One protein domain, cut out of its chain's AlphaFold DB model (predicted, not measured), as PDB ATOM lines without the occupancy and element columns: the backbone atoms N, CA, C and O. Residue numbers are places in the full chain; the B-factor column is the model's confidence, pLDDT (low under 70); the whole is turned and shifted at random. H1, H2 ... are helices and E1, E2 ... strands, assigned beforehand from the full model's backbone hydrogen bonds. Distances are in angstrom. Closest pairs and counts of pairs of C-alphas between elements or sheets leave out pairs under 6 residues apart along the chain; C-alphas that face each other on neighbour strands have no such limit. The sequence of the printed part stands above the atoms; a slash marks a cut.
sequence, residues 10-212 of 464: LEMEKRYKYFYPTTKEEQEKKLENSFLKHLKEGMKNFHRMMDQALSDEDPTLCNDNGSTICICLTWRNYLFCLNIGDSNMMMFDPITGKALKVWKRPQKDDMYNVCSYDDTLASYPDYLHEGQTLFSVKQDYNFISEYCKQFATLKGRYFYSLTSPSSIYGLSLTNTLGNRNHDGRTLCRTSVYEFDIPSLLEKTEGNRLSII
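What this domain is: This is residues 10 to 212 of the 464 residues of the protein "PPM-type phosphatase domain-containing protein" of Neocallimastix californiae (UniProt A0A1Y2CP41). A long helical arm, H2 with the small H1 at its tip, sticks out with residues 10 to 35 from a body of one three-stranded sheet, two strand pairs and much loop. Residues 36 to 44 of H2 pack on one face of the sheet E1 E2 E6; E3 and E7 pair beside that sheet, and the hairpin E4 E5 lies at the end of the body far from H1. The printed part has 203 residues, in order H1 H2 H3 E1 E2 E3 H4 E4 E5 E6 H5 E7, with under half in these five named helices and seven named strands; the class is mixed and the three sheets are antiparallel. It is loose, with a radius of gyration of the C-alphas of 20.8 A and spans of 68 by 44 by 35 A.

How they stand to each other: Start at H1, residues 10 to 16, which is apart from H2, residues 24 to 44. H2 makes two layers, a helix on one face of a sheet, with E1, residues 69 to 75, E2, residues 78 to 84, and E6, residues 191 to 196. Its height over the sheet is 11.1 A, and it runs along the strands, at 4 degrees to E2 on the local plane. Its closest C-alpha pair with E6 is Lys 44 and Val 192, 6.9 A. H3, residues 46 to 57, meets H2 only through their link and only grazes the sheet with residues 46 to 47. In the hairpin E1 and E2, find N 71 and O 82 at 2.9 A; between antiparallel E2 and E6, N 81 and O 193 at 2.8 A. E3, residues 88 to 92, is antiparallel to E7, residues 208 to 212, with N 92 and O 210 at 2.7 A. H4, residues 134 to 145, is not on the sheet E1 E2 E6. In the hairpin of E4, residues 148 to 152, and E5, residues 158 to 162, N 149 and O 161 are 2.8 A apart. H5, residues 197 to 201, only grazes the sheet E1 E2 E6 with residues 197 to 200. In H1, H2, H3, H4 and H5 every O i to N i+4 pair is within hydrogen-bond range.

Where its parts are: Find C-alpha 10 at (-16.865, 278.519, -15.642), where H1 begins. From C-alpha 24 at (-1.250, 278.228, 3.428), H2 runs 30.1 A; H3 covers 16.9 A, E1 19.2 A, E2 19.8 A, H4 15.7 A and E6 17.0 A. E7 ends at C-alpha 212, (13.931, 312.545, 8.043).

The domain as a whole: The C-alphas farthest apart are those of Phe 19 and Leu 154, 72.7 A. The printed part has no cut; its long links are H3 to E1, E3 to H4 and E5 to E6. Mean pLDDT of the printed part is 74.1, with 66 residues under 70, among them 10 to 45 and 103 to 112.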
ATOM      1  N   LEU A  10     -16.637 277.740 -16.872       56.41
ATOM      2  CA  LEU A  10     -16.865 278.519 -15.642       56.41
ATOM      3  C   LEU A  10     -17.484 277.692 -14.500       56.41
ATOM      4  O   LEU A  10     -17.180 277.930 -13.330       56.41
ATOM      5  N   GLU A  11     -18.368 276.735 -14.797       60.53
ATOM      6  CA  GLU A  11     -18.905 275.803 -13.790       60.53
ATOM      7  C   GLU A  11     -17.860 274.788 -13.322       60.53
ATOM      8  O   GLU A  11     -17.813 274.462 -12.133       60.53
ATOM      9  N   MET A  12     -17.007 274.316 -14.233       56.88
ATOM     10  CA  MET A  12     -15.866 273.463 -13.917       56.88
ATOM     11  C   MET A  12     -14.854 274.236 -13.076       56.88
ATOM     12  O   MET A  12     -14.492 273.763 -12.008       56.88
ATOM     13  N   GLU A  13     -14.478 275.453 -13.461       54.97
ATOM     14  CA  GLU A  13     -13.565 276.313 -12.703       54.97
ATOM     15  C   GLU A  13     -14.122 276.635 -11.307       54.97
ATOM     16  O   GLU A  13     -13.405 276.520 -10.312       54.97
ATOM     17  N   LYS A  14     -15.431 276.915 -11.189       57.50
ATOM     18  CA  LYS A  14     -16.109 277.041  -9.889       57.50
ATOM     19  C   LYS A  14     -16.038 275.755  -9.071       57.50
ATOM     20  O   LYS A  14     -15.769 275.848  -7.882       57.50
ATOM     21  N   ARG A  15     -16.261 274.576  -9.665       54.22
ATOM     22  CA  ARG A  15     -16.160 273.284  -8.960       54.22
ATOM     23  C   ARG A  15     -14.723 272.955  -8.551       54.22
ATOM     24  O   ARG A  15     -14.521 272.535  -7.419       54.22
ATOM     25  N   TYR A  16     -13.727 273.198  -9.400       50.38
ATOM     26  CA  TYR A  16     -12.316 272.920  -9.107       50.38
ATOM     27  C   TYR A  16     -11.724 273.860  -8.050       50.38
ATOM     28  O   TYR A  16     -10.878 273.427  -7.269       50.38
ATOM     29  N   LYS A  17     -12.224 275.098  -7.935       50.25
ATOM     30  CA  LYS A  17     -11.827 276.044  -6.877       50.25
ATOM     31  C   LYS A  17     -12.198 275.581  -5.458       50.25
ATOM     32  O   LYS A  17     -11.621 276.082  -4.502       50.25
ATOM     33  N   TYR A  18     -13.137 274.637  -5.322       47.53
ATOM     34  CA  TYR A  18     -13.528 274.028  -4.041       47.53
ATOM     35  C   TYR A  18     -12.774 272.731  -3.709       47.53
ATOM     36  O   TYR A  18     -12.872 272.263  -2.578       47.53
ATOM     37  N   PHE A  19     -12.041 272.140  -4.660       45.16
ATOM     38  CA  PHE A  19     -11.377 270.843  -4.468       45.16
ATOM     39  C   PHE A  19      -9.903 270.940  -4.077       45.16
ATOM     40  O   PHE A  19      -9.358 269.971  -3.554       45.16
ATOM     41  N   TYR A  20      -9.269 272.095  -4.274       43.84
ATOM     42  CA  TYR A  20      -7.928 272.345  -3.762       43.84
ATOM     43  C   TYR A  20      -8.029 273.209  -2.504       43.84
ATOM     44  O   TYR A  20      -8.540 274.332  -2.591       43.84
ATOM     45  N   PRO A  21      -7.576 272.725  -1.331       51.47
ATOM     46  CA  PRO A  21      -7.388 273.609  -0.194       51.47
ATOM     47  C   PRO A  21      -6.462 274.738  -0.648       51.47
ATOM     48  O   PRO A  21      -5.397 274.489  -1.212       51.47
ATOM     49  N   THR A  22      -6.912 275.979  -0.457       55.69
ATOM     50  CA  THR A  22      -6.084 277.168  -0.696       55.69
ATOM     51  C   THR A  22      -4.784 276.947   0.057       55.69
ATOM     52  O   THR A  22      -4.821 276.610   1.243       55.69
ATOM     53  N   THR A  23      -3.648 277.060  -0.628       65.81
ATOM     54  CA  THR A  23      -2.359 276.823   0.023       65.81
ATOM     55  C   THR A  23      -2.219 277.787   1.201       65.81
ATOM     56  O   THR A  23      -2.766 278.894   1.178       65.81
ATOM     57  N   LYS A  24      -1.501 277.377   2.252       67.25
ATOM     58  CA  LYS A  24      -1.250 278.228   3.428       67.25
ATOM     59  C   LYS A  24      -0.732 279.613   3.007       67.25
ATOM     60  O   LYS A  24      -1.205 280.625   3.509       67.25
ATOM     61  N   GLU A  25       0.114 279.647   1.980       65.00
ATOM     62  CA  GLU A  25       0.652 280.865   1.370       65.00
ATOM     63  C   GLU A  25      -0.421 281.751   0.696       65.00
ATOM     64  O   GLU A  25      -0.407 282.972   0.844       65.00
ATOM     65  N   GLU A  26      -1.394 281.176  -0.019       66.19
ATOM     66  CA  GLU A  26      -2.507 281.942  -0.603       66.19
ATOM     67  C   GLU A  26      -3.474 282.481   0.458       66.19
ATOM     68  O   GLU A  26      -4.048 283.561   0.284       66.19
ATOM     69  N   GLN A  27      -3.677 281.745   1.554       64.94
ATOM     70  CA  GLN A  27      -4.483 282.211   2.684       64.94
ATOM     71  C   GLN A  27      -3.777 283.346   3.429       64.94
ATOM     72  O   GLN A  27      -4.403 284.371   3.696       64.94
ATOM     73  N   GLU A  28      -2.474 283.209   3.679       62.66
ATOM     74  CA  GLU A  28      -1.625 284.247   4.272       62.66
ATOM     75  C   GLU A  28      -1.606 285.518   3.411       62.66
ATOM     76  O   GLU A  28      -1.850 286.600   3.942       62.66
ATOM     77  N   LYS A  29      -1.460 285.406   2.082       67.25
ATOM     78  CA  LYS A  29      -1.545 286.558   1.160       67.25
ATOM     79  C   LYS A  29      -2.922 287.225   1.167       67.25
ATOM     80  O   LYS A  29      -3.022 288.448   1.094       67.25
ATOM     81  N   LYS A  30      -4.015 286.459   1.253       67.81
ATOM     82  CA  LYS A  30      -5.375 287.028   1.363       67.81
ATOM     83  C   LYS A  30      -5.587 287.754   2.690       67.81
ATOM     84  O   LYS A  30      -6.177 288.833   2.695       67.81
ATOM     85  N   LEU A  31      -5.116 287.172   3.792       60.22
ATOM     86  CA  LEU A  31      -5.149 287.781   5.122       60.22
ATOM     87  C   LEU A  31      -4.305 289.056   5.167       60.22
ATOM     88  O   LEU A  31      -4.778 290.072   5.663       60.22
ATOM     89  N   GLU A  32      -3.112 289.032   4.580       60.50
ATOM     90  CA  GLU A  32      -2.228 290.192   4.461       60.50
ATOM     91  C   GLU A  32      -2.864 291.308   3.633       60.50
ATOM     92  O   GLU A  32      -2.939 292.441   4.097       60.50
ATOM     93  N   ASN A  33      -3.428 290.994   2.466       67.44
ATOM     94  CA  ASN A  33      -4.146 291.978   1.652       67.44
ATOM     95  C   ASN A  33      -5.364 292.561   2.381       67.44
ATOM     96  O   ASN A  33      -5.656 293.752   2.262       67.44
ATOM     97  N   SER A  34      -6.075 291.736   3.154       63.47
ATOM     98  CA  SER A  34      -7.169 292.199   4.007       63.47
ATOM     99  C   SER A  34      -6.655 293.141   5.095       63.47
ATOM    100  O   SER A  34      -7.197 294.231   5.260       63.47
ATOM    101  N   PHE A  35      -5.587 292.773   5.803       68.19
ATOM    102  CA  PHE A  35      -4.983 293.602   6.841       68.19
ATOM    103  C   PHE A  35      -4.480 294.934   6.281       68.19
ATOM    104  O   PHE A  35      -4.859 295.980   6.793       68.19
ATOM    105  N   LEU A  36      -3.719 294.917   5.184       62.91
ATOM    106  CA  LEU A  36      -3.227 296.122   4.513       62.91
ATOM    107  C   LEU A  36      -4.377 297.037   4.085       62.91
ATOM    108  O   LEU A  36      -4.284 298.255   4.221       62.91
ATOM    109  N   LYS A  37      -5.494 296.471   3.616       66.06
ATOM    110  CA  LYS A  37      -6.698 297.249   3.305       66.06
ATOM    111  C   LYS A  37      -7.280 297.927   4.552       66.06
ATOM    112  O   LYS A  37      -7.598 299.111   4.484       66.06
ATOM    113  N   HIS A  38      -7.409 297.210   5.670       66.12
ATOM    114  CA  HIS A  38      -7.913 297.782   6.927       66.12
ATOM    115  C   HIS A  38      -6.951 298.821   7.510       66.12
ATOM    116  O   HIS A  38      -7.400 299.862   7.977       66.12
ATOM    117  N   LEU A  39      -5.643 298.572   7.428       64.31
ATOM    118  CA  LEU A  39      -4.604 299.493   7.868       64.31
ATOM    119  C   LEU A  39      -4.688 300.808   7.088       64.31
ATOM    120  O   LEU A  39      -4.790 301.865   7.700       64.31
ATOM    121  N   LYS A  40      -4.753 300.747   5.751       64.56
ATOM    122  CA  LYS A  40      -4.918 301.933   4.893       64.56
ATOM    123  C   LYS A  40      -6.178 302.719   5.242       64.56
ATOM    124  O   LYS A  40      -6.141 303.944   5.294       64.56
ATOM    125  N   GLU A  41      -7.289 302.030   5.484       65.44
ATOM    126  CA  GLU A  41      -8.547 302.687   5.836       65.44
ATOM    127  C   GLU A  41      -8.509 303.317   7.237       65.44
ATOM    128  O   GLU A  41      -8.996 304.431   7.427       65.44
ATOM    129  N   GLY A  42      -7.868 302.658   8.206       65.38
ATOM    130  CA  GLY A  42      -7.615 303.223   9.532       65.38
ATOM    131  C   GLY A  42      -6.726 304.465   9.461       65.38
ATOM    132  O   GLY A  42      -7.071 305.498  10.027       65.38
ATOM    133  N   MET A  43      -5.639 304.405   8.688       67.19
ATOM    134  CA  MET A  43      -4.711 305.524   8.489       67.19
ATOM    135  C   MET A  43      -5.380 306.730   7.820       67.19
ATOM    136  O   MET A  43      -5.104 307.859   8.202       67.19
ATOM    137  N   LYS A  44      -6.299 306.522   6.868       66.31
ATOM    138  CA  LYS A  44      -7.078 307.620   6.260       66.31
ATOM    139  C   LYS A  44      -7.989 308.329   7.261       66.31
ATOM    140  O   LYS A  44      -8.174 309.540   7.162       66.31
ATOM    141  N   ASN A  45      -8.551 307.571   8.203       64.94
ATOM    142  CA  ASN A  45      -9.443 308.070   9.249       64.94
ATOM    143  C   ASN A  45      -8.697 308.576  10.495       64.94
ATOM    144  O   ASN A  45      -9.343 309.069  11.420       64.94
ATOM    145  N   PHE A  46      -7.365 308.467  10.520       72.12
ATOM    146  CA  PHE A  46      -6.529 308.834  11.658       72.12
ATOM    147  C   PHE A  46      -6.739 310.291  12.082       72.12
ATOM    148  O   PHE A  46      -6.971 310.544  13.259       72.12
ATOM    149  N   HIS A  47      -6.749 311.223  11.120       73.94
ATOM    150  CA  HIS A  47      -7.042 312.645  11.356       73.94
ATOM    151  C   HIS A  47      -8.321 312.836  12.187       73.94
ATOM    152  O   HIS A  47      -8.270 313.361  13.295       73.94
ATOM    153  N   ARG A  48      -9.442 312.280  11.710       72.31
ATOM    154  CA  ARG A  48     -10.745 312.386  12.378       72.31
ATOM    155  C   ARG A  48     -10.747 311.767  13.777       72.31
ATOM    156  O   ARG A  48     -11.390 312.296  14.675       72.31
ATOM    157  N   MET A  49     -10.078 310.627  13.957       68.81
ATOM    158  CA  MET A  49     -10.001 309.970  15.266       68.81
ATOM    159  C   MET A  49      -9.228 310.817  16.278       68.81
ATOM    160  O   MET A  49      -9.665 310.937  17.420       68.81
ATOM    161  N   MET A  50      -8.114 311.416  15.854       69.81
ATOM    162  CA  MET A  50      -7.313 312.290  16.707       69.81
ATOM    163  C   MET A  50      -8.064 313.575  17.060       69.81
ATOM    164  O   MET A  50      -8.102 313.942  18.230       69.81
ATOM    165  N   ASP A  51      -8.731 314.215  16.097       69.12
ATOM    166  CA  ASP A  51      -9.533 315.413  16.371       69.12
ATOM    167  C   ASP A  51     -10.708 315.135  17.315       69.12
ATOM    168  O   ASP A  51     -11.018 315.965  18.175       69.12
ATOM    169  N   GLN A  52     -11.341 313.961  17.207       70.81
ATOM    170  CA  GLN A  52     -12.377 313.542  18.152       70.81
ATOM    171  C   GLN A  52     -11.798 313.335  19.555       70.81
ATOM    172  O   GLN A  52     -12.351 313.863  20.510       70.81
ATOM    173  N   ALA A  53     -10.669 312.634  19.683       67.50
ATOM    174  CA  ALA A  53     -10.027 312.423  20.981       67.50
ATOM    175  C   ALA A  53      -9.653 313.758  21.650       67.50
ATOM    176  O   ALA A  53      -9.956 313.972  22.819       67.50
ATOM    177  N   LEU A  54      -9.095 314.695  20.879       64.12
ATOM    178  CA  LEU A  54      -8.813 316.051  21.346       64.12
ATOM    179  C   LEU A  54     -10.094 316.815  21.734       64.12
ATOM    180  O   LEU A  54     -10.076 317.648  22.634       64.12
ATOM    181  N   SER A  55     -11.222 316.550  21.060       68.00
ATOM    182  CA  SER A  55     -12.533 317.136  21.396       68.00
ATOM    183  C   SER A  55     -13.050 316.663  22.736       68.00
ATOM    184  O   SER A  55     -13.627 317.458  23.470       68.00
ATOM    185  N   ASP A  56     -12.878 315.378  23.010       68.94
ATOM    186  CA  ASP A  56     -13.398 314.751  24.215       68.94
ATOM    187  C   ASP A  56     -12.620 315.211  25.462       68.94
ATOM    188  O   ASP A  56     -13.190 315.249  26.552       68.94
ATOM    189  N   GLU A  57     -11.348 315.600  25.302       68.56
ATOM    190  CA  GLU A  57     -10.512 316.143  26.380       68.56
ATOM    191  C   GLU A  57     -10.774 317.632  26.661       68.56
ATOM    192  O   GLU A  57     -11.190 317.981  27.767       68.56
ATOM    193  N   ASP A  58     -10.544 318.518  25.683       68.19
ATOM    194  CA  ASP A  58     -10.818 319.958  25.811       68.19
ATOM    195  C   ASP A  58     -11.247 320.557  24.459       68.19
ATOM    196  O   ASP A  58     -10.411 320.872  23.603       68.19
ATOM    197  N   PRO A  59     -12.557 320.793  24.257       69.75
ATOM    198  CA  PRO A  59     -13.065 321.356  23.015       69.75
ATOM    199  C   PRO A  59     -12.524 322.750  22.689       69.75
ATOM    200  O   PRO A  59     -12.489 323.123  21.520       69.75
ATOM    201  N   THR A  60     -12.156 323.535  23.705       73.69
ATOM    202  CA  THR A  60     -11.792 324.948  23.544       73.69
ATOM    203  C   THR A  60     -10.324 325.139  23.197       73.69
ATOM    204  O   THR A  60      -9.996 326.062  22.449       73.69
ATOM    205  N   LEU A  61      -9.457 324.233  23.660       70.56
ATOM    206  CA  LEU A  61      -8.035 324.244  23.337       70.56
ATOM    207  C   LEU A  61      -7.808 324.124  21.826       70.56
ATOM    208  O   LEU A  61      -6.935 324.787  21.282       70.56
ATOM    209  N   CYS A  62      -8.622 323.339  21.124       75.69
ATOM    210  CA  CYS A  62      -8.434 323.054  19.702       75.69
ATOM    211  C   CYS A  62      -9.012 324.106  18.748       75.69
ATOM    212  O   CYS A  62      -8.921 323.917  17.537       75.69
ATOM    213  N   ASN A  63      -9.631 325.180  19.247       77.38
ATOM    214  CA  ASN A  63     -10.260 326.184  18.383       77.38
ATOM    215  C   ASN A  63      -9.234 326.919  17.522       77.38
ATOM    216  O   ASN A  63      -9.383 326.956  16.301       77.38
ATOM    217  N   ASP A  64      -8.183 327.433  18.163       75.31
ATOM    218  CA  ASP A  64      -7.102 328.175  17.507       75.31
ATOM    219  C   ASP A  64      -5.720 327.520  17.689       75.31
ATOM    220  O   ASP A  64      -4.709 328.025  17.207       75.31
ATOM    221  N   ASN A  65      -5.649 326.384  18.390       74.75
ATOM    222  CA  ASN A  65      -4.432 325.586  18.426       74.75
ATOM    223  C   ASN A  65      -4.582 324.410  17.477       74.75
ATOM    224  O   ASN A  65      -5.582 323.685  17.501       74.75
ATOM    225  N   GLY A  66      -3.550 324.193  16.678       78.06
ATOM    226  CA  GLY A  66      -3.449 323.002  15.869       78.06
ATOM    227  C   GLY A  66      -2.014 322.611  15.603       78.06
ATOM    228  O   GLY A  66      -1.071 323.287  16.011       78.06
ATOM    229  N   SER A  67      -1.860 321.468  14.955       75.88
ATOM    230  CA  SER A  67      -0.553 320.877  14.711       75.88
ATOM    231  C   SER A  67      -0.510 320.151  13.376       75.88
ATOM    232  O   SER A  67      -1.539 319.732  12.823       75.88
ATOM    233  N   THR A  68       0.705 320.017  12.857       81.75
ATOM    234  CA  THR A  68       1.019 319.119  11.751       81.75
ATOM    235  C   THR A  68       1.452 317.771  12.318       81.75
ATOM    236  O   THR A  68       1.916 317.676  13.453       81.75
ATOM    237  N   ILE A  69       1.299 316.704  11.543       76.31
ATOM    238  CA  ILE A  69       1.770 315.374  11.922       76.31
ATOM    239  C   ILE A  69       2.504 314.735  10.752       76.31
ATOM    240  O   ILE A  69       1.992 314.667   9.636       76.31
ATOM    241  N   CYS A  70       3.677 314.183  11.051       77.56
ATOM    242  CA  CYS A  70       4.385 313.228  10.212       77.56
ATOM    243  C   CYS A  70       4.572 311.932  11.000       77.56
ATOM    244  O   CYS A  70       5.123 311.945  12.098       77.56
ATOM    245  N   ILE A  71       4.108 310.811  10.450       75.81
ATOM    246  CA  ILE A  71       4.258 309.487  11.060       75.81
ATOM    247  C   ILE A  71       4.847 308.541  10.019       75.81
ATOM    248  O   ILE A  71       4.314 308.412   8.920       75.81
ATOM    249  N   CYS A  72       5.912 307.835  10.392       73.94
ATOM    250  CA  CYS A  72       6.463 306.732   9.612       73.94
ATOM    251  C   CYS A  72       6.158 305.414  10.324       73.94
ATOM    252  O   CYS A  72       6.529 305.228  11.482       73.94
ATOM    253  N   LEU A  73       5.475 304.504   9.635       73.06
ATOM    254  CA  LEU A  73       5.104 303.184  10.134       73.06
ATOM    255  C   LEU A  73       5.685 302.123   9.212       73.06
ATOM    256  O   LEU A  73       5.451 302.142   8.006       73.06
ATOM    257  N   THR A  74       6.412 301.172   9.781       71.69
ATOM    258  CA  THR A  74       6.919 300.018   9.044       71.69
ATOM    259  C   THR A  74       6.057 298.799   9.340       71.69
ATOM    260  O   THR A  74       5.685 298.522  10.482       71.69
ATOM    261  N   TRP A  75       5.712 298.056   8.295       70.12
ATOM    262  CA  TRP A  75       5.028 296.776   8.413       70.12
ATOM    263  C   TRP A  75       5.598 295.796   7.399       70.12
ATOM    264  O   TRP A  75       5.352 295.921   6.198       70.12
ATOM    265  N   ARG A  76       6.334 294.791   7.887       73.88
ATOM    266  CA  ARG A  76       7.064 293.833   7.040       73.88
ATOM    267  C   ARG A  76       7.910 294.584   6.006       73.88
ATOM    268  O   ARG A  76       8.814 295.309   6.397       73.88
ATOM    269  N   ASN A  77       7.579 294.445   4.725       75.75
ATOM    270  CA  ASN A  77       8.294 295.045   3.602       75.75
ATOM    271  C   ASN A  77       7.703 296.389   3.163       75.75
ATOM    272  O   ASN A  77       8.125 296.922   2.146       75.75
ATOM    273  N   TYR A  78       6.732 296.935   3.892       73.88
ATOM    274  CA  TYR A  78       6.083 298.192   3.547       73.88
ATOM    275  C   TYR A  78       6.449 299.296   4.528       73.88
ATOM    276  O   TYR A  78       6.479 299.096   5.744       73.88
ATOM    277  N   LEU A  79       6.670 300.480   3.977       79.88
ATOM    278  CA  LEU A  79       6.794 301.730   4.702       79.88
ATOM    279  C   LEU A  79       5.574 302.594   4.384       79.88
ATOM    280  O   LEU A  79       5.303 302.903   3.225       79.88
ATOM    281  N   PHE A  80       4.861 302.999   5.426       76.62
ATOM    282  CA  PHE A  80       3.755 303.937   5.358       76.62
ATOM    283  C   PHE A  80       4.192 305.272   5.946       76.62
ATOM    284  O   PHE A  80       4.534 305.353   7.124       76.62
ATOM    285  N   CYS A  81       4.143 306.324   5.141       83.75
ATOM    286  CA  CYS A  81       4.335 307.694   5.597       83.75
ATOM    287  C   CYS A  81       2.964 308.374   5.646       83.75
ATOM    288  O   CYS A  81       2.262 308.439   4.640       83.75
ATOM    289  N   LEU A  82       2.558 308.862   6.812       80.56
ATOM    290  CA  LEU A  82       1.311 309.591   7.017       80.56
ATOM    291  C   LEU A  82       1.638 311.058   7.249       80.56
ATOM    292  O   LEU A  82       2.494 311.376   8.074       80.56
ATOM    293  N   ASN A  83       0.939 311.939   6.543       86.12
ATOM    294  CA  ASN A  83       1.141 313.374   6.637       86.12
ATOM    295  C   ASN A  83      -0.189 314.117   6.832       86.12
ATOM    296  O   ASN A  83      -1.166 313.881   6.109       86.12
ATOM    297  N   ILE A  84      -0.207 315.019   7.811       83.50
ATOM    298  CA  ILE A  84      -1.239 316.026   8.041       83.50
ATOM    299  C   ILE A  84      -0.517 317.373   8.151       83.50
ATOM    300  O   ILE A  84       0.298 317.553   9.053       83.50
ATOM    301  N   GLY A  85      -0.833 318.319   7.272       88.44
ATOM    302  CA  GLY A  85      -0.216 319.641   7.245       88.44
ATOM    303  C   GLY A  85       0.895 319.781   6.223       88.44
ATOM    304  O   GLY A  85       0.880 319.176   5.150       88.44
ATOM    305  N   ASP A  86       1.825 320.668   6.535       84.19
ATOM    306  CA  ASP A  86       2.879 321.095   5.629       84.19
ATOM    307  C   ASP A  86       4.284 320.690   6.101       84.19
ATOM    308  O   ASP A  86       5.256 320.952   5.396       84.19
ATOM    309  N   SER A  87       4.408 319.972   7.221       81.81
ATOM    310  CA  SER A  87       5.646 319.259   7.563       81.81
ATOM    311  C   SER A  87       6.021 318.258   6.464       81.81
ATOM    312  O   SER A  87       5.158 317.691   5.789       81.81
ATOM    313  N   ASN A  88       7.318 318.016   6.279       83.88
ATOM    314  CA  ASN A  88       7.842 317.168   5.209       83.88
ATOM    315  C   ASN A  88       8.457 315.886   5.757       83.88
ATOM    316  O   ASN A  88       9.118 315.892   6.789       83.88
ATOM    317  N   MET A  89       8.341 314.796   5.002       83.81
ATOM    318  CA  MET A  89       9.176 313.607   5.202       83.81
ATOM    319  C   MET A  89      10.052 313.405   3.975       83.81
ATOM    320  O   MET A  89       9.548 313.404   2.854       83.81
ATOM    321  N   MET A  90      11.355 313.259   4.182       85.81
ATOM    322  CA  MET A  90      12.363 313.092   3.137       85.81
ATOM    323  C   MET A  90      13.101 311.778   3.334       85.81
ATOM    324  O   MET A  90      13.370 311.385   4.465       85.81
ATOM    325  N   MET A  91      13.447 311.112   2.239       85.94
ATOM    326  CA  MET A  91      14.206 309.864   2.278       85.94
ATOM    327  C   MET A  91      15.621 310.094   1.767       85.94
ATOM    328  O   MET A  91      15.814 310.848   0.817       85.94
ATOM    329  N   PHE A  92      16.602 309.438   2.372       83.88
ATOM    330  CA  PHE A  92      18.020 309.613   2.097       83.88
ATOM    331  C   PHE A  92      18.746 308.278   2.072       83.88
ATOM    332  O   PHE A  92      18.417 307.355   2.817       83.88
ATOM    333  N   ASP A  93      19.791 308.224   1.263       83.81
ATOM    334  CA  ASP A  93      20.883 307.289   1.464       83.81
ATOM    335  C   ASP A  93      21.751 307.796   2.640       83.81
ATOM    336  O   ASP A  93      22.335 308.881   2.540       83.81
ATOM    337  N   PRO A  94      21.840 307.057   3.760       73.31
ATOM    338  CA  PRO A  94      22.597 307.487   4.934       73.31
ATOM    339  C   PRO A  94      24.116 307.478   4.726       73.31
ATOM    340  O   PRO A  94      24.829 308.101   5.506       73.31
ATOM    341  N   ILE A  95      24.627 306.768   3.718       75.88
ATOM    342  CA  ILE A  95      26.063 306.687   3.428       75.88
ATOM    343  C   ILE A  95      26.492 307.861   2.555       75.88
ATOM    344  O   ILE A  95      27.550 308.446   2.778       75.88
ATOM    345  N   THR A  96      25.676 308.207   1.561       81.12
ATOM    346  CA  THR A  96      26.018 309.259   0.592       81.12
ATOM    347  C   THR A  96      25.368 310.603   0.886       81.12
ATOM    348  O   THR A  96      25.683 311.581   0.208       81.12
ATOM    349  N   GLY A  97      24.438 310.670   1.845       76.50
ATOM    350  CA  GLY A  97      23.661 311.872   2.156       76.50
ATOM    351  C   GLY A  97      22.728 312.282   1.018       76.50
ATOM    352  O   GLY A  97      22.094 313.332   1.077       76.50
ATOM    353  N   LYS A  98      22.640 311.485  -0.053       85.75
ATOM    354  CA  LYS A  98      21.835 311.821  -1.221       85.75
ATOM    355  C   LYS A  98      20.378 311.582  -0.902       85.75
ATOM    356  O   LYS A  98      19.973 310.486  -0.519       85.75
ATOM    357  N   ALA A  99      19.585 312.619  -1.111       85.00
ATOM    358  CA  ALA A  99      18.150 312.510  -1.020       85.00
ATOM    359  C   ALA A  99      17.629 311.577  -2.132       85.00
ATOM    360  O   ALA A  99      18.080 311.620  -3.281       85.00
ATOM    361  N   LEU A 100      16.679 310.713  -1.792       82.69
ATOM    362  CA  LEU A 100      16.072 309.755  -2.703       82.69
ATOM    363  C   LEU A 100      14.883 310.376  -3.418       82.69
ATOM    364  O   LEU A 100      13.988 310.972  -2.818       82.69
ATOM    365  N   LYS A 101      14.852 310.174  -4.731       78.81
ATOM    366  CA  LYS A 101      13.736 310.582  -5.579       78.81
ATOM    367  C   LYS A 101      12.653 309.518  -5.492       78.81
ATOM    368  O   LYS A 101      12.783 308.432  -6.067       78.81
ATOM    369  N   VAL A 102      11.606 309.831  -4.741       70.75
ATOM    370  CA  VAL A 102      10.492 308.907  -4.492       70.75
ATOM    371  C   VAL A 102       9.276 309.169  -5.385       70.75
ATOM    372  O   VAL A 102       8.443 308.280  -5.509       70.75
ATOM    373  N   TRP A 103       9.230 310.308  -6.093       67.69
ATOM    374  CA  TRP A 103       8.183 310.659  -7.067       67.69
ATOM    375  C   TRP A 103       8.768 311.288  -8.334       67.69
ATOM    376  O   TRP A 103       9.681 312.112  -8.256       67.69
ATOM    377  N   LYS A 104       8.211 310.972  -9.508       54.25
ATOM    378  CA  LYS A 104       8.474 311.718 -10.748       54.25
ATOM    379  C   LYS A 104       7.469 312.859 -10.909       54.25
ATOM    380  O   LYS A 104       6.260 312.639 -10.875       54.25
ATOM    381  N   ARG A 105       7.963 314.079 -11.152       52.34
ATOM    382  CA  ARG A 105       7.151 315.246 -11.544       52.34
ATOM    383  C   ARG A 105       7.484 315.661 -12.979       52.34
ATOM    384  O   ARG A 105       8.661 315.678 -13.339       52.34
ATOM    385  N   PRO A 106       6.502 316.037 -13.813       42.53
ATOM    386  CA  PRO A 106       6.799 316.672 -15.086       42.53
ATOM    387  C   PRO A 106       7.246 318.121 -14.816       42.53
ATOM    388  O   PRO A 106       6.455 318.923 -14.339       42.53
ATOM    389  N   GLN A 107       8.491 318.466 -15.165       45.41
ATOM    390  CA  GLN A 107       8.983 319.845 -15.386       45.41
ATOM    391  C   GLN A 107       9.425 320.712 -14.181       45.41
ATOM    392  O   GLN A 107       9.821 321.857 -14.400       45.41
ATOM    393  N   LYS A 108       9.468 320.198 -12.946       44.97
ATOM    394  CA  LYS A 108      10.255 320.794 -11.843       44.97
ATOM    395  C   LYS A 108      11.359 319.824 -11.441       44.97
ATOM    396  O   LYS A 108      11.110 318.618 -11.449       44.97
ATOM    397  N   ASP A 109      12.532 320.354 -11.096       48.56
ATOM    398  CA  ASP A 109      13.610 319.561 -10.506       48.56
ATOM    399  C   ASP A 109      13.052 318.703  -9.361       48.56
ATOM    400  O   ASP A 109      12.316 319.170  -8.491       48.56
ATOM    401  N   ASP A 110      13.361 317.419  -9.483       48.59
ATOM    402  CA  ASP A 110      13.140 316.292  -8.587       48.59
ATOM    403  C   ASP A 110      12.733 316.640  -7.142       48.59
ATOM    404  O   ASP A 110      13.509 317.236  -6.395       48.59
ATOM    405  N   MET A 111      11.545 316.199  -6.704       53.81
ATOM    406  CA  MET A 111      11.164 316.300  -5.290       53.81
ATOM    407  C   MET A 111      11.570 315.059  -4.501       53.81
ATOM    408  O   MET A 111      11.319 313.917  -4.890       53.81
ATOM    409  N   TYR A 112      12.206 315.330  -3.366       60.94
ATOM    410  CA  TYR A 112      12.804 314.350  -2.462       60.94
ATOM    411  C   TYR A 112      11.958 314.116  -1.200       60.94
ATOM    412  O   TYR A 112      12.407 313.474  -0.250       60.94
ATOM    413  N   ASN A 113      10.754 314.688  -1.163       71.69
ATOM    414  CA  ASN A 113       9.893 314.779   0.008       71.69
ATOM    415  C   ASN A 113       8.445 314.367  -0.294       71.69
ATOM    416  O   ASN A 113       7.992 314.401  -1.438       71.69
ATOM    417  N   VAL A 114       7.715 314.035   0.770       74.38
ATOM    418  CA  VAL A 114       6.255 313.898   0.786       74.38
ATOM    419  C   VAL A 114       5.630 314.908   1.747       74.38
ATOM    420  O   VAL A 114       6.104 315.067   2.876       74.38
ATOM    421  N   CYS A 115       4.585 315.603   1.286       78.62
ATOM    422  CA  CYS A 115       3.956 316.726   1.983       78.62
ATOM    423  C   CYS A 115       2.494 316.898   1.556       78.62
ATOM    424  O   CYS A 115       2.207 317.036   0.367       78.62
ATOM    425  N   SER A 116       1.566 316.943   2.518       76.00
ATOM    426  CA  SER A 116       0.132 317.022   2.215       76.00
ATOM    427  C   SER A 116      -0.256 318.354   1.553       76.00
ATOM    428  O   SER A 116      -1.056 318.368   0.612       76.00
ATOM    429  N   TYR A 117       0.337 319.467   1.995       80.12
ATOM    430  CA  TYR A 117       0.118 320.791   1.401       80.12
ATOM    431  C   TYR A 117       0.624 320.884  -0.048       80.12
ATOM    432  O   TYR A 117      -0.129 321.293  -0.940       80.12
ATOM    433  N   ASP A 118       1.865 320.449  -0.306       74.19
ATOM    434  CA  ASP A 118       2.470 320.531  -1.644       74.19
ATOM    435  C   ASP A 118       1.710 319.699  -2.681       74.19
ATOM    436  O   ASP A 118       1.604 320.075  -3.855       74.19
ATOM    437  N   ASP A 119       1.173 318.566  -2.236       71.19
ATOM    438  CA  ASP A 119       0.459 317.600  -3.059       71.19
ATOM    439  C   ASP A 119      -0.986 318.015  -3.364       71.19
ATOM    440  O   ASP A 119      -1.633 317.409  -4.216       71.19
ATOM    441  N   THR A 120      -1.508 319.046  -2.701       71.94
ATOM    442  CA  THR A 120      -2.887 319.511  -2.887       71.94
ATOM    443  C   THR A 120      -2.927 320.905  -3.496       71.94
ATOM    444  O   THR A 120      -3.213 321.042  -4.682       71.94
ATOM    445  N   LEU A 121      -2.617 321.942  -2.717       71.62
ATOM    446  CA  LEU A 121      -2.759 323.339  -3.144       71.62
ATOM    447  C   LEU A 121      -1.572 323.866  -3.940       71.62
ATOM    448  O   LEU A 121      -1.764 324.650  -4.864       71.62
ATOM    449  N   ALA A 122      -0.343 323.501  -3.568       69.69
ATOM    450  CA  ALA A 122       0.826 324.180  -4.128       69.69
ATOM    451  C   ALA A 122       1.130 323.774  -5.580       69.69
ATOM    452  O   ALA A 122       1.855 324.487  -6.276       69.69
ATOM    453  N   SER A 123       0.618 322.620  -6.020       70.00
ATOM    454  CA  SER A 123       0.958 322.030  -7.320       70.00
ATOM    455  C   SER A 123      -0.217 321.921  -8.292       70.00
ATOM    456  O   SER A 123       0.004 322.021  -9.492       70.00
ATOM    457  N   TYR A 124      -1.448 321.718  -7.817       73.31
ATOM    458  CA  TYR A 124      -2.645 321.615  -8.660       73.31
ATOM    459  C   TYR A 124      -3.353 322.986  -8.731       73.31
ATOM    460  O   TYR A 124      -3.370 323.684  -7.718       73.31
ATOM    461  N   PRO A 125      -3.937 323.418  -9.871       73.75
ATOM    462  CA  PRO A 125      -4.291 322.656 -11.076       73.75
ATOM    463  C   PRO A 125      -3.173 322.494 -12.105       73.75
ATOM    464  O   PRO A 125      -3.379 321.803 -13.102       73.75
ATOM    465  N   ASP A 126      -2.016 323.109 -11.879       74.19
ATOM    466  CA  ASP A 126      -0.940 323.147 -12.868       74.19
ATOM    467  C   ASP A 126      -0.314 321.760 -13.100       74.19
ATOM    468  O   ASP A 126       0.056 321.421 -14.226       74.19
ATOM    469  N   TYR A 127      -0.237 320.929 -12.053       73.50
ATOM    470  CA  TYR A 127       0.437 319.632 -12.065       73.50
ATOM    471  C   TYR A 127      -0.311 318.567 -11.250       73.50
ATOM    472  O   TYR A 127      -0.929 318.852 -10.224       73.50
ATOM    473  N   LEU A 128      -0.202 317.313 -11.698       72.75
ATOM    474  CA  LEU A 128      -0.633 316.115 -10.973       72.75
ATOM    475  C   LEU A 128       0.599 315.252 -10.682       72.75
ATOM    476  O   LEU A 128       1.376 314.977 -11.601       72.75
ATOM    477  N   HIS A 129       0.781 314.818  -9.436       71.94
ATOM    478  CA  HIS A 129       1.932 313.994  -9.052       71.94
ATOM    479  C   HIS A 129       1.709 312.516  -9.361       71.94
ATOM    480  O   HIS A 129       0.579 312.026  -9.429       71.94
ATOM    481  N   GLU A 130       2.811 311.784  -9.528       67.25
ATOM    482  CA  GLU A 130       2.783 310.324  -9.583       67.25
ATOM    483  C   GLU A 130       2.081 309.758  -8.330       67.25
ATOM    484  O   GLU A 130       2.154 310.328  -7.245       67.25
ATOM    485  N   GLY A 131       1.307 308.682  -8.495       68.75
ATOM    486  CA  GLY A 131       0.491 308.093  -7.422       68.75
ATOM    487  C   GLY A 131      -0.804 308.844  -7.085       68.75
ATOM    488  O   GLY A 131      -1.686 308.265  -6.449       68.75
ATOM    489  N   GLN A 132      -0.984 310.084  -7.549       75.56
ATOM    490  CA  GLN A 132      -2.231 310.816  -7.357       75.56
ATOM    491  C   GLN A 132      -3.269 310.470  -8.420       75.56
ATOM    492  O   GLN A 132      -2.969 310.327  -9.605       75.56
ATOM    493  N   THR A 133      -4.535 310.405  -8.007       80.44
ATOM    494  CA  THR A 133      -5.642 310.349  -8.964       80.44
ATOM    495  C   THR A 133      -6.163 311.758  -9.221       80.44
ATOM    496  O   THR A 133      -6.411 312.520  -8.285       80.44
ATOM    497  N   LEU A 134      -6.377 312.095 -10.498       83.25
ATOM    498  CA  LEU A 134      -6.953 313.383 -10.894       83.25
ATOM    499  C   LEU A 134      -8.284 313.651 -10.182       83.25
ATOM    500  O   LEU A 134      -8.565 314.784  -9.808       83.25
ATOM    501  N   PHE A 135      -9.095 312.608  -9.992       85.12
ATOM    502  CA  PHE A 135     -10.374 312.707  -9.298       85.12
ATOM    503  C   PHE A 135     -10.202 313.213  -7.859       85.12
ATOM    504  O   PHE A 135     -10.840 314.197  -7.493       85.12
ATOM    505  N   SER A 136      -9.318 312.587  -7.072       82.31
ATOM    506  CA  SER A 136      -9.100 312.959  -5.669       82.31
ATOM    507  C   SER A 136      -8.523 314.365  -5.524       82.31
ATOM    508  O   SER A 136      -9.061 315.165  -4.769       82.31
ATOM    509  N   VAL A 137      -7.480 314.702  -6.289       83.75
ATOM    510  CA  VAL A 137      -6.830 316.021  -6.176       83.75
ATOM    511  C   VAL A 137      -7.760 317.137  -6.639       83.75
ATOM    512  O   VAL A 137      -7.842 318.179  -5.996       83.75
ATOM    513  N   LYS A 138      -8.533 316.912  -7.710       87.44
ATOM    514  CA  LYS A 138      -9.543 317.875  -8.162       87.44
ATOM    515  C   LYS A 138     -10.636 318.084  -7.116       87.44
ATOM    516  O   LYS A 138     -11.086 319.210  -6.939       87.44
ATOM    517  N   GLN A 139     -11.075 317.018  -6.445       88.38
ATOM    518  CA  GLN A 139     -12.057 317.118  -5.366       88.38
ATOM    519  C   GLN A 139     -11.511 317.953  -4.201       88.38
ATOM    520  O   GLN A 139     -12.194 318.875  -3.762       88.38
ATOM    521  N   ASP A 140     -10.286 317.669  -3.756       88.69
ATOM    522  CA  ASP A 140      -9.629 318.414  -2.680       88.69
ATOM    523  C   ASP A 140      -9.450 319.888  -3.048       88.69
ATOM    524  O   ASP A 140      -9.852 320.769  -2.291       88.69
ATOM    525  N   TYR A 141      -8.903 320.165  -4.235       87.12
ATOM    526  CA  TYR A 141      -8.682 321.525  -4.715       87.12
ATOM    527  C   TYR A 141      -9.989 322.308  -4.829       87.12
ATOM    528  O   TYR A 141     -10.080 323.433  -4.347       87.12
ATOM    529  N   ASN A 142     -11.025 321.720  -5.431       88.19
ATOM    530  CA  ASN A 142     -12.326 322.377  -5.542       88.19
ATOM    531  C   ASN A 142     -12.931 322.673  -4.166       88.19
ATOM    532  O   ASN A 142     -13.579 323.698  -4.007       88.19
ATOM    533  N   PHE A 143     -12.711 321.799  -3.182       89.69
ATOM    534  CA  PHE A 143     -13.215 321.997  -1.828       89.69
ATOM    535  C   PHE A 143     -12.529 323.171  -1.113       89.69
ATOM    536  O   PHE A 143     -13.207 323.997  -0.514       89.69
ATOM    537  N   ILE A 144     -11.197 323.263  -1.177       88.38
ATOM    538  CA  ILE A 144     -10.427 324.272  -0.424       88.38
ATOM    539  C   ILE A 144     -10.234 325.599  -1.162       88.38
ATOM    540  O   ILE A 144     -10.120 326.639  -0.516       88.38
ATOM    541  N   SER A 145     -10.186 325.590  -2.498       83.94
ATOM    542  CA  SER A 145      -9.821 326.769  -3.302       83.94
ATOM    543  C   SER A 145     -10.758 327.957  -3.089       83.94
ATOM    544  O   SER A 145     -10.300 329.096  -3.123       83.94
ATOM    545  N   GLU A 146     -12.036 327.714  -2.787       85.81
ATOM    546  CA  GLU A 146     -13.017 328.762  -2.467       85.81
ATOM    547  C   GLU A 146     -12.673 329.542  -1.185       85.81
ATOM    548  O   GLU A 146     -13.135 330.668  -0.991       85.81
ATOM    549  N   TYR A 147     -11.858 328.958  -0.305       88.25
ATOM    550  CA  TYR A 147     -11.512 329.503   1.012       88.25
ATOM    551  C   TYR A 147     -10.071 330.004   1.089       88.25
ATOM    552  O   TYR A 147      -9.684 330.653   2.069       88.25
ATOM    553  N   CYS A 148      -9.282 329.731   0.053       86.44
ATOM    554  CA  CYS A 148      -7.905 330.166  -0.062       86.44
ATOM    555  C   CYS A 148      -7.820 331.586  -0.617       86.44
ATOM    556  O   CYS A 148      -8.377 331.912  -1.664       86.44
ATOM    557  N   LYS A 149      -7.040 332.428   0.055       83.12
ATOM    558  CA  LYS A 149      -6.600 333.719  -0.472       83.12
ATOM    559  C   LYS A 149      -5.133 333.628  -0.847       83.12
ATOM    560  O   LYS A 149      -4.328 333.069  -0.104       83.12
ATOM    561  N   GLN A 150      -4.797 334.179  -2.003       79.00
ATOM    562  CA  GLN A 150      -3.421 334.259  -2.456       79.00
ATOM    563  C   GLN A 150      -2.767 335.517  -1.886       79.00
ATOM    564  O   GLN A 150      -3.303 336.619  -2.008       79.00
ATOM    565  N   PHE A 151      -1.593 335.353  -1.292       71.62
ATOM    566  CA  PHE A 151      -0.773 336.433  -0.766       71.62
ATOM    567  C   PHE A 151       0.557 336.457  -1.506       71.62
ATOM    568  O   PHE A 151       1.179 335.418  -1.722       71.62
ATOM    569  N   ALA A 152       1.000 337.647  -1.903       62.88
ATOM    570  CA  ALA A 152       2.322 337.839  -2.475       62.88
ATOM    571  C   ALA A 152       3.312 338.188  -1.359       62.88
ATOM    572  O   ALA A 152       3.121 339.150  -0.617       62.88
ATOM    573  N   THR A 153       4.395 337.426  -1.253       57.28
ATOM    574  CA  THR A 153       5.561 337.824  -0.456       57.28
ATOM    575  C   THR A 153       6.252 339.032  -1.091       57.28
ATOM    576  O   THR A 153       6.175 339.248  -2.302       57.28
ATOM    577  N   LEU A 154       7.051 339.755  -0.300       46.41
ATOM    578  CA  LEU A 154       7.931 340.834  -0.781       46.41
ATOM    579  C   LEU A 154       8.918 340.379  -1.878       46.41
ATOM    580  O   LEU A 154       9.444 341.206  -2.616       46.41
ATOM    581  N   LYS A 155       9.165 339.065  -2.008       49.56
ATOM    582  CA  LYS A 155       9.997 338.453  -3.058       49.56
ATOM    583  C   LYS A 155       9.190 337.995  -4.289       49.56
ATOM    584  O   LYS A 155       9.730 337.278  -5.126       49.56
ATOM    585  N   GLY A 156       7.905 338.343  -4.387       48.91
ATOM    586  CA  GLY A 156       7.027 337.964  -5.500       48.91
ATOM    587  C   GLY A 156       6.616 336.487  -5.524       48.91
ATOM    588  O   GLY A 156       6.029 336.038  -6.504       48.91
ATOM    589  N   ARG A 157       6.914 335.713  -4.469       55.53
ATOM    590  CA  ARG A 157       6.373 334.354  -4.309       55.53
ATOM    591  C   ARG A 157       4.941 334.448  -3.818       55.53
ATOM    592  O   ARG A 157       4.696 335.160  -2.845       55.53
ATOM    593  N   TYR A 158       4.043 333.713  -4.453       61.34
ATOM    594  CA  TYR A 158       2.664 333.602  -4.011       61.34
ATOM    595  C   TYR A 158       2.515 332.405  -3.074       61.34
ATOM    596  O   TYR A 158       2.991 331.318  -3.395       61.34
ATOM    597  N   PHE A 159       1.851 332.602  -1.942       71.62
ATOM    598  CA  PHE A 159       1.406 331.520  -1.070       71.62
ATOM    599  C   PHE A 159      -0.104 331.603  -0.883       71.62
ATOM    600  O   PHE A 159      -0.699 332.680  -0.980       71.62
ATOM    601  N   TYR A 160      -0.725 330.452  -0.654       77.69
ATOM    602  CA  TYR A 160      -2.151 330.358  -0.388       77.69
ATOM    603  C   TYR A 160      -2.352 330.235   1.113       77.69
ATOM    604  O   TYR A 160      -1.720 329.410   1.763       77.69
ATOM    605  N   SER A 161      -3.239 331.062   1.655       85.12
ATOM    606  CA  SER A 161      -3.664 330.954   3.043       85.12
ATOM    607  C   SER A 161      -5.161 330.691   3.089       85.12
ATOM    608  O   SER A 161      -5.961 331.413   2.484       85.12
ATOM    609  N   LEU A 162      -5.533 329.615   3.769       88.50
ATOM    610  CA  LEU A 162      -6.901 329.213   4.027       88.50
ATOM    611  C   LEU A 162      -7.508 330.142   5.080       88.50
ATOM    612  O   LEU A 162      -6.987 330.277   6.186       88.50
ATOM    613  N   THR A 163      -8.626 330.775   4.744       89.19
ATOM    614  CA  THR A 163      -9.307 331.721   5.631       89.19
ATOM    615  C   THR A 163     -10.626 331.161   6.136       89.19
ATOM    616  O   THR A 163     -11.329 330.449   5.419       89.19
ATOM    617  N   SER A 164     -10.983 331.512   7.370       89.00
ATOM    618  CA  SER A 164     -12.267 331.157   7.969       89.00
ATOM    619  C   SER A 164     -12.931 332.388   8.588       89.00
ATOM    620  O   SER A 164     -12.234 333.189   9.203       89.00
ATOM    621  N   PRO A 165     -14.264 332.552   8.477       87.38
ATOM    622  CA  PRO A 165     -14.990 333.604   9.191       87.38
ATOM    623  C   PRO A 165     -14.919 333.482  10.718       87.38
ATOM    624  O   PRO A 165     -15.131 334.474  11.409       87.38
ATOM    625  N   SER A 166     -14.664 332.277  11.235       86.81
ATOM    626  CA  SER A 166     -14.640 331.998  12.675       86.81
ATOM    627  C   SER A 166     -13.251 332.149  13.298       86.81
ATOM    628  O   SER A 166     -13.136 332.041  14.512       86.81
ATOM    629  N   SER A 167     -12.207 332.406  12.498       84.50
ATOM    630  CA  SER A 167     -10.848 332.645  12.991       84.50
ATOM    631  C   SER A 167     -10.341 334.018  12.568       84.50
ATOM    632  O   SER A 167     -10.679 334.536  11.504       84.50
ATOM    633  N   ILE A 168      -9.491 334.603  13.406       81.38
ATOM    634  CA  ILE A 168      -8.839 335.888  13.140       81.38
ATOM    635  C   ILE A 168      -7.575 335.754  12.278       81.38
ATOM    636  O   ILE A 168      -7.073 336.767  11.791       81.38
ATOM    637  N   TYR A 169      -7.062 334.535  12.073       83.19
ATOM    638  CA  TYR A 169      -5.860 334.271  11.281       83.19
ATOM    639  C   TYR A 169      -6.126 333.274  10.144       83.19
ATOM    640  O   TYR A 169      -7.106 332.525  10.127       83.19
ATOM    641  N   GLY A 170      -5.251 333.301   9.140       85.50
ATOM    642  CA  GLY A 170      -5.261 332.352   8.030       85.50
ATOM    643  C   GLY A 170      -4.264 331.217   8.254       85.50
ATOM    644  O   GLY A 170      -3.243 331.414   8.909       85.50
ATOM    645  N   LEU A 171      -4.541 330.046   7.688       86.81
ATOM    646  CA  LEU A 171      -3.660 328.879   7.751       86.81
ATOM    647  C   LEU A 171      -2.906 328.701   6.435       86.81
ATOM    648  O   LEU A 171      -3.523 328.609   5.378       86.81
ATOM    649  N   SER A 172      -1.582 328.596   6.486       85.00
ATOM    650  CA  SER A 172      -0.738 328.309   5.311       85.00
ATOM    651  C   SER A 172      -0.596 326.801   5.045       85.00
ATOM    652  O   SER A 172       0.467 326.328   4.665       85.00
ATOM    653  N   LEU A 173      -1.668 326.035   5.271       88.00
ATOM    654  CA  LEU A 173      -1.726 324.575   5.136       88.00
ATOM    655  C   LEU A 173      -3.131 324.120   4.693       88.00
ATOM    656  O   LEU A 173      -4.090 324.887   4.784       88.00
ATOM    657  N   THR A 174      -3.271 322.886   4.190       87.56
ATOM    658  CA  THR A 174      -4.565 322.350   3.705       87.56
ATOM    659  C   THR A 174      -5.304 321.478   4.706       87.56
ATOM    660  O   THR A 174      -6.529 321.394   4.652       87.56
ATOM    661  N   ASN A 175      -4.585 320.825   5.610       88.06
ATOM    662  CA  ASN A 175      -5.120 319.983   6.673       88.06
ATOM    663  C   ASN A 175      -4.262 320.111   7.930       88.06
ATOM    664  O   ASN A 175      -3.069 320.359   7.855       88.06
ATOM    665  N   THR A 176      -4.866 319.948   9.096       86.19
ATOM    666  CA  THR A 176      -4.217 320.122  10.401       86.19
ATOM    667  C   THR A 176      -5.052 319.381  11.436       86.19
ATOM    668  O   THR A 176      -6.246 319.185  11.211       86.19
ATOM    669  N   LEU A 177      -4.434 318.926  12.525       80.81
ATOM    670  CA  LEU A 177      -5.194 318.552  13.716       80.81
ATOM    671  C   LEU A 177      -5.537 319.804  14.511       80.81
ATOM    672  O   LEU A 177      -4.690 320.689  14.632       80.81
ATOM    673  N   GLY A 178      -6.732 319.858  15.088       81.31
ATOM    674  CA  GLY A 178      -7.240 321.069  15.729       81.31
ATOM    675  C   GLY A 178      -7.533 322.178  14.714       81.31
ATOM    676  O   GLY A 178      -8.010 321.903  13.616       81.31
ATOM    677  N   ASN A 179      -7.271 323.435  15.088       84.38
ATOM    678  CA  ASN A 179      -7.701 324.626  14.340       84.38
ATOM    679  C   ASN A 179      -9.200 324.594  13.978       84.38
ATOM    680  O   ASN A 179      -9.588 324.847  12.835       84.38
ATOM    681  N   ARG A 180     -10.067 324.279  14.947       86.12
ATOM    682  CA  ARG A 180     -11.509 324.094  14.702       86.12
ATOM    683  C   ARG A 180     -12.239 325.339  14.249       86.12
ATOM    684  O   ARG A 180     -13.287 325.252  13.612       86.12
ATOM    685  N   ASN A 181     -11.680 326.517  14.493       87.56
ATOM    686  CA  ASN A 181     -12.214 327.731  13.899       87.56
ATOM    687  C   ASN A 181     -12.103 327.727  12.361       87.56
ATOM    688  O   ASN A 181     -12.766 328.530  11.705       87.56
ATOM    689  N   HIS A 182     -11.352 326.800  11.762       89.00
ATOM    690  CA  HIS A 182     -11.277 326.544  10.319       89.00
ATOM    691  C   HIS A 182     -12.009 325.261   9.891       89.00
ATOM    692  O   HIS A 182     -11.879 324.845   8.735       89.00
ATOM    693  N   ASP A 183     -12.816 324.660  10.770       87.31
ATOM    694  CA  ASP A 183     -13.623 323.482  10.446       87.31
ATOM    695  C   ASP A 183     -14.533 323.739   9.238       87.31
ATOM    696  O   ASP A 183     -15.117 324.812   9.053       87.31
ATOM    697  N   GLY A 184     -14.631 322.735   8.366       87.00
ATOM    698  CA  GLY A 184     -15.348 322.839   7.093       87.00
ATOM    699  C   GLY A 184     -14.622 323.660   6.021       87.00
ATOM    700  O   GLY A 184     -15.151 323.806   4.919       87.00
ATOM    701  N   ARG A 185     -13.422 324.180   6.315       88.94
ATOM    702  CA  ARG A 185     -12.525 324.821   5.342       88.94
ATOM    703  C   ARG A 185     -11.261 323.993   5.103       88.94
ATOM    704  O   ARG A 185     -10.729 324.023   4.000       88.94
ATOM    705  N   THR A 186     -10.787 323.246   6.100       89.62
ATOM    706  CA  THR A 186      -9.637 322.330   5.993       89.62
ATOM    707  C   THR A 186     -10.044 320.964   5.428       89.62
ATOM    708  O   THR A 186     -11.180 320.505   5.582       89.62
ATOM    709  N   LEU A 187      -9.111 320.270   4.771       87.62
ATOM    710  CA  LEU A 187      -9.314 318.890   4.335       87.62
ATOM    711  C   LEU A 187      -9.308 317.953   5.550       87.62
ATOM    712  O   LEU A 187      -8.286 317.768   6.203       87.62
ATOM    713  N   CYS A 188     -10.433 317.289   5.805       82.31
ATOM    714  CA  CYS A 188     -10.583 316.326   6.902       82.31
ATOM    715  C   CYS A 188     -10.050 314.931   6.518       82.31
ATOM    716  O   CYS A 188     -10.789 313.944   6.531       82.31
ATOM    717  N   ARG A 189      -8.788 314.846   6.077       80.81
ATOM    718  CA  ARG A 189      -8.150 313.579   5.682       80.81
ATOM    719  C   ARG A 189      -6.661 313.546   6.006       80.81
ATOM    720  O   ARG A 189      -5.980 314.568   5.968       80.81
ATOM    721  N   THR A 190      -6.141 312.339   6.211       79.88
ATOM    722  CA  THR A 190      -4.700 312.058   6.275       79.88
ATOM    723  C   THR A 190      -4.167 311.697   4.886       79.88
ATOM    724  O   THR A 190      -4.764 310.881   4.183       79.88
ATOM    725  N   SER A 191      -3.041 312.289   4.479       84.88
ATOM    726  CA  SER A 191      -2.304 311.863   3.282       84.88
ATOM    727  C   SER A 191      -1.461 310.639   3.633       84.88
ATOM    728  O   SER A 191      -0.684 310.690   4.582       84.88
ATOM    729  N   VAL A 192      -1.638 309.532   2.909       80.75
ATOM    730  CA  VAL A 192      -0.949 308.258   3.177       80.75
ATOM    731  C   VAL A 192      -0.133 307.869   1.953       80.75
ATOM    732  O   VAL A 192      -0.692 307.673   0.874       80.75
ATOM    733  N   TYR A 193       1.175 307.733   2.141       84.06
ATOM    734  CA  TYR A 193       2.131 307.307   1.127       84.06
ATOM    735  C   TYR A 193       2.636 305.915   1.482       84.06
ATOM    736  O   TYR A 193       2.998 305.655   2.627       84.06
ATOM    737  N   GLU A 194       2.642 305.020   0.506       83.44
ATOM    738  CA  GLU A 194       3.029 303.625   0.678       83.44
ATOM    739  C   GLU A 194       4.225 303.327  -0.213       83.44
ATOM    740  O   GLU A 194       4.188 303.579  -1.418       83.44
ATOM    741  N   PHE A 195       5.266 302.764   0.388       83.12
ATOM    742  CA  PHE A 195       6.492 302.402  -0.296       83.12
ATOM    743  C   PHE A 195       6.862 300.952  -0.012       83.12
ATOM    744  O   PHE A 195       6.732 300.468   1.113       83.12
ATOM    745  N   ASP A 196       7.365 300.278  -1.041       84.19
ATOM    746  CA  ASP A 196       8.001 298.974  -0.907       84.19
ATOM    747  C   ASP A 196       9.453 299.164  -0.438       84.19
ATOM    748  O   ASP A 196      10.266 299.780  -1.128       84.19
ATOM    749  N   ILE A 197       9.768 298.665   0.758       80.62
ATOM    750  CA  ILE A 197      11.081 298.802   1.399       80.62
ATOM    751  C   ILE A 197      12.183 298.172   0.534       80.62
ATOM    752  O   ILE A 197      13.159 298.875   0.283       80.62
ATOM    753  N   PRO A 198      12.069 296.924   0.028       82.94
ATOM    754  CA  PRO A 198      13.075 296.350  -0.869       82.94
ATOM    755  C   PRO A 198      13.409 297.261  -2.057       82.94
ATOM    756  O   PRO A 198      14.578 297.576  -2.274       82.94
ATOM    757  N   SER A 199      12.387 297.782  -2.743       86.06
ATOM    758  CA  SER A 199      12.561 298.713  -3.866       86.06
ATOM    759  C   SER A 199      13.254 300.026  -3.478       86.06
ATOM    760  O   SER A 199      13.885 300.667  -4.320       86.06
ATOM    761  N   LEU A 200      13.114 300.477  -2.226       83.75
ATOM    762  CA  LEU A 200      13.835 301.644  -1.710       83.75
ATOM    763  C   LEU A 200      15.289 301.307  -1.367       83.75
ATOM    764  O   LEU A 200      16.176 302.086  -1.705       83.75
ATOM    765  N   LEU A 201      15.540 300.155  -0.741       82.38
ATOM    766  CA  LEU A 201      16.887 299.725  -0.358       82.38
ATOM    767  C   LEU A 201      17.781 299.497  -1.585       82.38
ATOM    768  O   LEU A 201      18.944 299.894  -1.560       82.38
ATOM    769  N   GLU A 202      17.232 298.972  -2.684       86.81
ATOM    770  CA  GLU A 202      17.947 298.814  -3.963       86.81
ATOM    771  C   GLU A 202      18.460 300.139  -4.553       86.81
ATOM    772  O   GLU A 202      19.382 300.145  -5.369       86.81
ATOM    773  N   LYS A 203      17.884 301.279  -4.146       84.31
ATOM    774  CA  LYS A 203      18.297 302.617  -4.597       84.31
ATOM    775  C   LYS A 203      19.394 303.242  -3.730       84.31
ATOM    776  O   LYS A 203      19.815 304.358  -4.029       84.31
ATOM    777  N   THR A 204      19.821 302.569  -2.663       81.62
ATOM    778  CA  THR A 204      20.728 303.114  -1.638       81.62
ATOM    779  C   THR A 204      22.003 302.301  -1.506       81.62
ATOM    780  O   THR A 204      21.989 301.076  -1.641       81.62
ATOM    781  N   GLU A 205      23.117 302.962  -1.193       82.56
ATOM    782  CA  GLU A 205      24.353 302.254  -0.886       82.56
ATOM    783  C   GLU A 205      24.218 301.453   0.419       82.56
ATOM    784  O   GLU A 205      23.653 301.894   1.421       82.56
ATOM    785  N   GLY A 206      24.729 300.219   0.405       77.31
ATOM    786  CA  GLY A 206      24.703 299.341   1.575       77.31
ATOM    787  C   GLY A 206      23.315 298.826   1.976       77.31
ATOM    788  O   GLY A 206      23.209 298.244   3.054       77.31
ATOM    789  N   ASN A 207      22.281 298.997   1.137       80.88
ATOM    790  CA  ASN A 207      20.896 298.610   1.435       80.88
ATOM    791  C   ASN A 207      20.411 299.211   2.767       80.88
ATOM    792  O   ASN A 207      19.931 298.492   3.654       80.88
ATOM    793  N   ARG A 208      20.585 300.529   2.923       74.19
ATOM    794  CA  ARG A 208      20.181 301.302   4.104       74.19
ATOM    795  C   ARG A 208      19.414 302.542   3.674       74.19
ATOM    796  O   ARG A 208      19.824 303.251   2.769       74.19
ATOM    797  N   LEU A 209      18.343 302.844   4.388       78.75
ATOM    798  CA  LEU A 209      17.462 303.969   4.111       78.75
ATOM    799  C   LEU A 209      17.344 304.846   5.353       78.75
ATOM    800  O   LEU A 209      17.115 304.338   6.441       78.75
ATOM    801  N   SER A 210      17.438 306.156   5.192       76.06
ATOM    802  CA  SER A 210      17.212 307.140   6.249       76.06
ATOM    803  C   SER A 210      15.973 307.964   5.913       76.06
ATOM    804  O   SER A 210      15.800 308.369   4.765       76.06
ATOM    805  N   ILE A 211      15.085 308.191   6.875       78.50
ATOM    806  CA  ILE A 211      13.866 308.980   6.713       78.50
ATOM    807  C   ILE A 211      13.911 310.116   7.719       78.50
ATOM    808  O   ILE A 211      13.904 309.883   8.926       78.50
ATOM    809  N   ILE A 212      13.902 311.344   7.220       77.88
ATOM    810  CA  ILE A 212      13.931 312.545   8.043       77.88
ATOM    811  C   ILE A 212      12.576 313.237   7.936       77.88
ATOM    812  O   ILE A 212      12.179 313.690   6.863       77.88
TER     813      ILE A 212